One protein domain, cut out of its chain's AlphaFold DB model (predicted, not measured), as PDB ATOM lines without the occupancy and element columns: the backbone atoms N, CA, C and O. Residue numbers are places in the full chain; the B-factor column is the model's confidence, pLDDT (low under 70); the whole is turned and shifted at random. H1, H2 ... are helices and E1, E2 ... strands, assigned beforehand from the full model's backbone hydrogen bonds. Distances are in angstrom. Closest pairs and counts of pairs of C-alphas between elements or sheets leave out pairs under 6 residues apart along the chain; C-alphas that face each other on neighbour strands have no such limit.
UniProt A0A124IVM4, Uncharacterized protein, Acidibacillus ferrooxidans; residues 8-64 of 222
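AT A GLANCE: This is residues 8 to 64 of the 222 residues of an uncharacterized protein of Acidibacillus ferrooxidans (UniProt A0A124IVM4). A small three-stranded sheet and one long helix, H3, make two opposite sides of an open clamp, joined at one end by the short helix H2. The short helix H1 lies between the sheet and H3, and residues 59 to 64, of which 59 to 62 belong to H3, stick out free. The printed part has 57 residues with three named helices and three named strands, in the order E1, H1, E2, E3, H2, H3. The sheet has the order E1, E3, E2, all antiparallel, and the class is mixed, helices and strands. The whole is only just compact, close to loose, with a radius of gyration of the C-alphas of 11.8 A and spans of 32 by 28 by 20 A.

IN THESE COORDINATES: E1, residues 8 to 10, begins at C-alpha 8 at (134.271, 164.943, 179.756) and is 6.9 A long from first to last C-alpha. H1 follows with residues 11 to 14, 5.7 A. E2 is residues 23 to 27, 13.6 A, and E3 is residues 30 to 35, 16.2 A, beginning at C-alpha 30 at (128.152, 156.552, 184.912). H2 is residues 37 to 42, 8.6 A. H3 is residues 45 to 62, 25.6 A, and ends at C-alpha 62 at (120.161, 173.348, 176.703).

HOW THE PARTS SIT: E1 is an edge strand, antiparallel to the inner strand E3 at 137 degrees, with N 9 and O 33 2.9 A apart, within hydrogen-bond range. E2, the other edge strand, forms a hairpin with E3 at 147 degrees, with N 25 and O 32 2.8 A apart, within hydrogen-bond range. E1, H1 and E2 form a split strand-helix-strand unit, two strands running the same way with E3 between them in the sheet; its crossover is right-handed. H1 only grazes the sheet with its residues 11 to 14; its closest C-alphas to E3 are those of Glu 11 and Phe 32, 5.7 A. H2 and H3 are close but not clearly touching, the closest C-alphas being those of Trp 40 and Gln 48, 7.1 A; they run opposite ways at a steep tilt of 48 degrees. H1 and H3 are near each other, with 5 pairs of C-alphas within 10 A, while H3 is apart from E1, E2 and E3. Every O i to N i+4 pair is within hydrogen-bond range in H2 and H3; H1 is too short for such a pair.

THE WHOLE: The two C-alphas farthest apart are those of Ala 28 and Ala 45, 33.3 A. The printed part has no cut, and no link is long. Mean pLDDT of the printed part is 81.4, and it is under 70 in residues 15 to 17 and 59 to 64.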
ATOM      1  N   LEU A   8     134.931 166.205 179.420       85.12
ATOM      2  CA  LEU A   8     134.271 164.943 179.756       85.12
ATOM      3  C   LEU A   8     132.953 164.804 178.998       85.12
ATOM      4  O   LEU A   8     132.127 165.715 178.998       85.12
ATOM      5  N   TYR A   9     132.749 163.629 178.418       85.75
ATOM      6  CA  TYR A   9     131.555 163.278 177.665       85.75
ATOM      7  C   TYR A   9     130.997 161.950 178.167       85.75
ATOM      8  O   TYR A   9     131.758 161.015 178.405       85.75
ATOM      9  N   LEU A  10     129.677 161.860 178.341       86.12
ATOM     10  CA  LEU A  10     129.008 160.599 178.679       86.12
ATOM     11  C   LEU A  10     129.241 159.559 177.580       86.12
ATOM     12  O   LEU A  10     129.365 159.918 176.416       86.12
ATOM     13  N   GLU A  11     129.238 158.273 177.918       83.69
ATOM     14  CA  GLU A  11     129.379 157.189 176.930       83.69
ATOM     15  C   GLU A  11     128.367 157.276 175.770       83.69
ATOM     16  O   GLU A  11     128.724 157.019 174.624       83.69
ATOM     17  N   SER A  12     127.150 157.768 176.025       82.81
ATOM     18  CA  SER A  12     126.128 158.036 174.996       82.81
ATOM     19  C   SER A  12     126.526 159.098 173.959       82.81
ATOM     20  O   SER A  12     125.869 159.272 172.932       82.81
ATOM     21  N   TRP A  13     127.611 159.843 174.177       80.75
ATOM     22  CA  TRP A  13     128.165 160.699 173.131       80.75
ATOM     23  C   TRP A  13     128.786 159.906 171.988       80.75
ATOM     24  O   TRP A  13     128.765 160.386 170.856       80.75
ATOM     25  N   PHE A  14     129.250 158.692 172.259       76.00
ATOM     26  CA  PHE A  14     130.078 157.891 171.367       76.00
ATOM     27  C   PHE A  14     129.288 156.858 170.559       76.00
ATOM     28  O   PHE A  14     129.831 155.825 170.174       76.00
ATOM     29  N   ASP A  15     128.007 157.131 170.279       69.62
ATOM     30  CA  ASP A  15     127.219 156.335 169.330       69.62
ATOM     31  C   ASP A  15     128.022 156.099 168.043       69.62
ATOM     32  O   ASP A  15     128.761 156.998 167.643       69.62
ATOM     33  N   LYS A  16     127.832 154.910 167.436       61.12
ATOM     34  CA  LYS A  16     128.560 154.194 166.351       61.12
ATOM     35  C   LYS A  16     129.559 154.935 165.447       61.12
ATOM     36  O   LYS A  16     130.452 154.291 164.908       61.12
ATOM     37  N   ASP A  17     129.444 156.240 165.289       65.19
ATOM     38  CA  ASP A  17     130.246 157.043 164.393       65.19
ATOM     39  C   ASP A  17     131.268 157.952 165.110       65.19
ATOM     40  O   ASP A  17     132.112 158.531 164.428       65.19
ATOM     41  N   LEU A  18     131.226 158.168 166.432       78.31
ATOM     42  CA  LEU A  18     132.262 158.949 167.137       78.31
ATOM     43  C   LEU A  18     133.232 158.014 167.883       78.31
ATOM     44  O   LEU A  18     132.793 157.235 168.726       78.31
ATOM     45  N   PRO A  19     134.546 158.060 167.589       80.38
ATOM     46  CA  PRO A  19     135.516 157.158 168.201       80.38
ATOM     47  C   PRO A  19     135.672 157.450 169.694       80.38
ATOM     48  O   PRO A  19     135.725 158.611 170.106       80.38
ATOM     49  N   LEU A  20     135.796 156.389 170.496       79.50
ATOM     50  CA  LEU A  20     136.161 156.501 171.906       79.50
ATOM     51  C   LEU A  20     137.514 157.200 172.051       79.50
ATOM     52  O   LEU A  20     138.426 157.010 171.245       79.50
ATOM     53  N   THR A  21     137.653 157.989 173.110       78.56
ATOM     54  CA  THR A  21     138.935 158.600 173.458       78.56
ATOM     55  C   THR A  21     139.780 157.625 174.271       78.56
ATOM     56  O   THR A  21     139.295 156.621 174.796       78.56
ATOM     57  N   SER A  22     141.070 157.927 174.405       74.25
ATOM     58  CA  SER A  22     142.018 157.045 175.096       74.25
ATOM     59  C   SER A  22     141.807 156.925 176.615       74.25
ATOM     60  O   SER A  22     142.454 156.098 177.256       74.25
ATOM     61  N   LEU A  23     140.934 157.740 177.217       84.12
ATOM     62  CA  LEU A  23     140.776 157.842 178.668       84.12
ATOM     63  C   LEU A  23     139.304 157.880 179.072       84.12
ATOM     64  O   LEU A  23     138.511 158.615 178.489       84.12
ATOM     65  N   SER A  24     138.964 157.146 180.134       87.69
ATOM     66  CA  SER A  24     137.625 157.154 180.730       87.69
ATOM     67  C   SER A  24     137.682 157.201 182.256       87.69
ATOM     68  O   SER A  24     138.644 156.727 182.857       87.69
ATOM     69  N   VAL A  25     136.646 157.764 182.873       86.56
ATOM     70  CA  VAL A  25     136.433 157.825 184.322       86.56
ATOM     71  C   VAL A  25     135.000 157.404 184.632       86.56
ATOM     72  O   VAL A  25     134.093 157.654 183.844       86.56
ATOM     73  N   THR A  26     134.787 156.748 185.772       89.19
ATOM     74  CA  THR A  26     133.441 156.408 186.252       89.19
ATOM     75  C   THR A  26     133.098 157.285 187.446       89.19
ATOM     76  O   THR A  26     133.861 157.335 188.407       89.19
ATOM     77  N   VAL A  27     131.956 157.969 187.389       82.44
ATOM     78  CA  VAL A  27     131.438 158.817 188.470       82.44
ATOM     79  C   VAL A  27     129.993 158.408 188.730       82.44
ATOM     80  O   VAL A  27     129.192 158.387 187.803       82.44
ATOM     81  N   ALA A  28     129.669 158.040 189.974       87.62
ATOM     82  CA  ALA A  28     128.321 157.614 190.381       87.62
ATOM     83  C   ALA A  28     127.697 156.524 189.471       87.62
ATOM     84  O   ALA A  28     126.518 156.574 189.136       87.62
ATOM     85  N   GLY A  29     128.504 155.549 189.034       87.75
ATOM     86  CA  GLY A  29     128.061 154.459 188.152       87.75
ATOM     87  C   GLY A  29     127.915 154.836 186.671       87.75
ATOM     88  O   GLY A  29     127.634 153.965 185.856       87.75
ATOM     89  N   GLN A  30     128.146 156.099 186.302       87.94
ATOM     90  CA  GLN A  30     128.152 156.552 184.912       87.94
ATOM     91  C   GLN A  30     129.574 156.633 184.368       87.94
ATOM     92  O   GLN A  30     130.480 157.147 185.030       87.94
ATOM     93  N   ARG A  31     129.763 156.146 183.139       88.94
ATOM     94  CA  ARG A  31     131.047 156.197 182.443       88.94
ATOM     95  C   ARG A  31     131.156 157.459 181.595       88.94
ATOM     96  O   ARG A  31     130.290 157.756 180.770       88.94
ATOM     97  N   PHE A  32     132.259 158.168 181.785       88.19
ATOM     98  CA  PHE A  32     132.637 159.354 181.034       88.19
ATOM     99  C   PHE A  32     133.946 159.097 180.302       88.19
ATOM    100  O   PHE A  32     134.847 158.459 180.841       88.19
ATOM    101  N   TYR A  33     134.081 159.648 179.108       88.19
ATOM    102  CA  TYR A  33     135.309 159.643 178.328       88.19
ATOM    103  C   TYR A  33     135.877 161.057 178.271       88.19
ATOM    104  O   TYR A  33     135.141 162.035 178.127       88.19
ATOM    105  N   LEU A  34     137.195 161.164 178.413       86.88
ATOM    106  CA  LEU A  34     137.911 162.433 178.389       86.88
ATOM    107  C   LEU A  34     138.437 162.686 176.977       86.88
ATOM    108  O   LEU A  34     139.345 161.987 176.531       86.88
ATOM    109  N   LEU A  35     137.903 163.692 176.291       86.00
ATOM    110  CA  LEU A  35     138.453 164.189 175.034       86.00
ATOM    111  C   LEU A  35     139.624 165.125 175.322       86.00
ATOM    112  O   LEU A  35     139.438 166.223 175.855       86.00
ATOM    113  N   GLN A  36     140.832 164.697 174.962       86.06
ATOM    114  CA  GLN A  36     142.030 165.527 175.031       86.06
ATOM    115  C   GLN A  36     142.385 166.090 173.653       86.06
ATOM    116  O   GLN A  36     141.994 165.554 172.618       86.06
ATOM    117  N   ALA A  37     143.219 167.134 173.633       83.56
ATOM    118  CA  ALA A  37     143.707 167.726 172.388       83.56
ATOM    119  C   ALA A  37     144.372 166.687 171.462       83.56
ATOM    120  O   ALA A  37     144.152 166.713 170.259       83.56
ATOM    121  N   LYS A  38     145.142 165.735 172.013       85.31
ATOM    122  CA  LYS A  38     145.768 164.660 171.223       85.31
ATOM    123  C   LYS A  38     144.735 163.768 170.520       85.31
ATOM    124  O   LYS A  38     144.977 163.355 169.395       85.31
ATOM    125  N   ASP A  39     143.604 163.484 171.175       87.06
ATOM    126  CA  ASP A  39     142.555 162.640 170.606       87.06
ATOM    127  C   ASP A  39     141.863 163.436 169.489       87.06
ATOM    128  O   ASP A  39     141.757 162.948 168.368       87.06
ATOM    129  N   TRP A  40     141.534 164.710 169.745       87.25
ATOM    130  CA  TRP A  40     140.956 165.621 168.751       87.25
ATOM    131  C   TRP A  40     141.781 165.701 167.462       87.25
ATOM    132  O   TRP A  40     141.240 165.535 166.371       87.25
ATOM    133  N   TRP A  41     143.095 165.906 167.579       87.56
ATOM    134  CA  TRP A  41     143.992 166.000 166.422       87.56
ATOM    135  C   TRP A  41     144.236 164.660 165.718       87.56
ATOM    136  O   TRP A  41     144.691 164.655 164.578       87.56
ATOM    137  N   SER A  42     143.929 163.535 166.368       88.62
ATOM    138  CA  SER A  42     143.983 162.205 165.747       88.62
ATOM    139  C   SER A  42     142.740 161.880 164.913       88.62
ATOM    140  O   SER A  42     142.762 160.963 164.093       88.62
ATOM    141  N   PHE A  43     141.647 162.617 165.118       88.50
ATOM    142  CA  PHE A  43     140.389 162.392 164.422       88.50
ATOM    143  C   PHE A  43     140.425 162.960 163.004       88.50
ATOM    144  O   PHE A  43     141.027 164.000 162.745       88.50
ATOM    145  N   SER A  44     139.720 162.301 162.081       90.31
ATOM    146  CA  SER A  44     139.499 162.857 160.747       90.31
ATOM    147  C   SER A  44     138.631 164.116 160.814       90.31
ATOM    148  O   SER A  44     137.833 164.294 161.741       90.31
ATOM    149  N   ALA A  45     138.724 164.967 159.791       89.50
ATOM    150  CA  ALA A  45     137.892 166.166 159.677       89.50
ATOM    151  C   ALA A  45     136.382 165.850 159.754       89.50
ATOM    152  O   ALA A  45     135.626 166.595 160.374       89.50
ATOM    153  N   ASP A  46     135.939 164.714 159.203       90.38
ATOM    154  CA  ASP A  46     134.536 164.286 159.278       90.38
ATOM    155  C   ASP A  46     134.096 163.942 160.702       90.38
ATOM    156  O   ASP A  46     132.982 164.282 161.110       90.38
ATOM    157  N   VAL A  47     134.963 163.284 161.481       88.56
ATOM    158  CA  VAL A  47     134.703 163.001 162.898       88.56
ATOM    159  C   VAL A  47     134.644 164.306 163.683       88.56
ATOM    160  O   VAL A  47     133.678 164.521 164.410       88.56
ATOM    161  N   GLN A  48     135.619 165.202 163.496       87.94
ATOM    162  CA  GLN A  48     135.640 166.519 164.140       87.94
ATOM    163  C   GLN A  48     134.367 167.321 163.825       87.94
ATOM    164  O   GLN A  48     133.712 167.842 164.730       87.94
ATOM    165  N   LYS A  49     133.950 167.351 162.555       87.81
ATOM    166  CA  LYS A  49     132.715 168.007 162.108       87.81
ATOM    167  C   LYS A  49     131.481 167.413 162.779       87.81
ATOM    168  O   LYS A  49     130.659 168.155 163.313       87.81
ATOM    169  N   ARG A  50     131.322 166.085 162.772       87.94
ATOM    170  CA  ARG A  50     130.174 165.426 163.422       87.94
ATOM    171  C   ARG A  50     130.172 165.643 164.930       87.94
ATOM    172  O   ARG A  50     129.097 165.813 165.500       87.94
ATOM    173  N   TRP A  51     131.347 165.690 165.550       87.06
ATOM    174  CA  TRP A  51     131.497 166.004 166.964       87.06
ATOM    175  C   TRP A  51     131.010 167.418 167.276       87.06
ATOM    176  O   TRP A  51     130.147 167.579 168.133       87.06
ATOM    177  N   ILE A  52     131.489 168.427 166.540       83.88
ATOM    178  CA  ILE A  52     131.045 169.823 166.688       83.88
ATOM    179  C   ILE A  52     129.538 169.933 166.448       83.88
ATOM    180  O   ILE A  52     128.847 170.584 167.221       83.88
ATOM    181  N   LEU A  53     128.987 169.254 165.438       84.94
ATOM    182  CA  LEU A  53     127.545 169.274 165.170       84.94
ATOM    183  C   LEU A  53     126.719 168.611 166.281       84.94
ATOM    184  O   LEU A  53     125.665 169.133 166.640       84.94
ATOM    185  N   LYS A  54     127.164 167.472 166.833       85.69
ATOM    186  CA  LYS A  54     126.500 166.841 167.988       85.69
ATOM    187  C   LYS A  54     126.585 167.762 169.204       85.69
ATOM    188  O   LYS A  54     125.567 167.985 169.849       85.69
ATOM    189  N   TRP A  55     127.752 168.361 169.444       80.62
ATOM    190  CA  TRP A  55     127.956 169.342 170.505       80.62
ATOM    191  C   TRP A  55     127.026 170.539 170.372       80.62
ATOM    192  O   TRP A  55     126.297 170.824 171.314       80.62
ATOM    193  N   LEU A  56     126.947 171.151 169.192       77.25
ATOM    194  CA  LEU A  56     126.051 172.273 168.921       77.25
ATOM    195  C   LEU A  56     124.584 171.902 169.146       77.25
ATOM    196  O   LEU A  56     123.849 172.693 169.719       77.25
ATOM    197  N   ARG A  57     124.143 170.700 168.748       78.69
ATOM    198  CA  ARG A  57     122.760 170.246 168.984       78.69
ATOM    199  C   ARG A  57     122.460 170.050 170.462       78.69
ATOM    200  O   ARG A  57     121.418 170.490 170.929       78.69
ATOM    201  N   GLU A  58     123.346 169.378 171.190       76.06
ATOM    202  CA  GLU A  58     123.179 169.162 172.630       76.06
ATOM    203  C   GLU A  58     123.256 170.477 173.408       76.06
ATOM    204  O   GLU A  58     122.527 170.664 174.378       76.06
ATOM    205  N   TRP A  59     124.095 171.409 172.958       69.00
ATOM    206  CA  TRP A  59     124.179 172.744 173.527       69.00
ATOM    207  C   TRP A  59     122.928 173.564 173.210       69.00
ATOM    208  O   TRP A  59     122.336 174.118 174.123       69.00
ATOM    209  N   HIS A  60     122.427 173.540 171.973       64.94
ATOM    210  CA  HIS A  60     121.189 174.221 171.584       64.94
ATOM    211  C   HIS A  60     119.949 173.674 172.308       64.94
ATOM    212  O   HIS A  60     119.084 174.447 172.699       64.94
ATOM    213  N   LYS A  61     119.882 172.360 172.578       65.81
ATOM    214  CA  LYS A  61     118.831 171.767 173.432       65.81
ATOM    215  C   LYS A  61     118.851 172.306 174.868       65.81
ATOM    216  O   LYS A  61     117.821 172.321 175.526       65.81
ATOM    217  N   ARG A  62     120.019 172.707 175.380       62.34
ATOM    218  CA  ARG A  62     120.161 173.348 176.703       62.34
ATOM    219  C   ARG A  62     119.885 174.852 176.607       62.34
ATOM    220  O   ARG A  62     119.216 175.441 177.456       62.34
ATOM    221  N   ASP A  63     120.342 175.459 175.520       59.25
ATOM    222  CA  ASP A  63     120.229 176.871 175.185       59.25
ATOM    223  C   ASP A  63     119.106 177.140 174.158       59.25
ATOM    224  O   ASP A  63     119.322 177.817 173.158       59.25
ATOM    225  N   GLU A  64     117.858 176.724 174.454       51.31
ATOM    226  CA  GLU A  64     116.617 177.158 173.750       51.31
ATOM    227  C   GLU A  64     116.360 178.690 173.838       51.31
ATOM    228  O   GLU A  64     115.234 179.174 173.787       51.31
TER     229      GLU A  64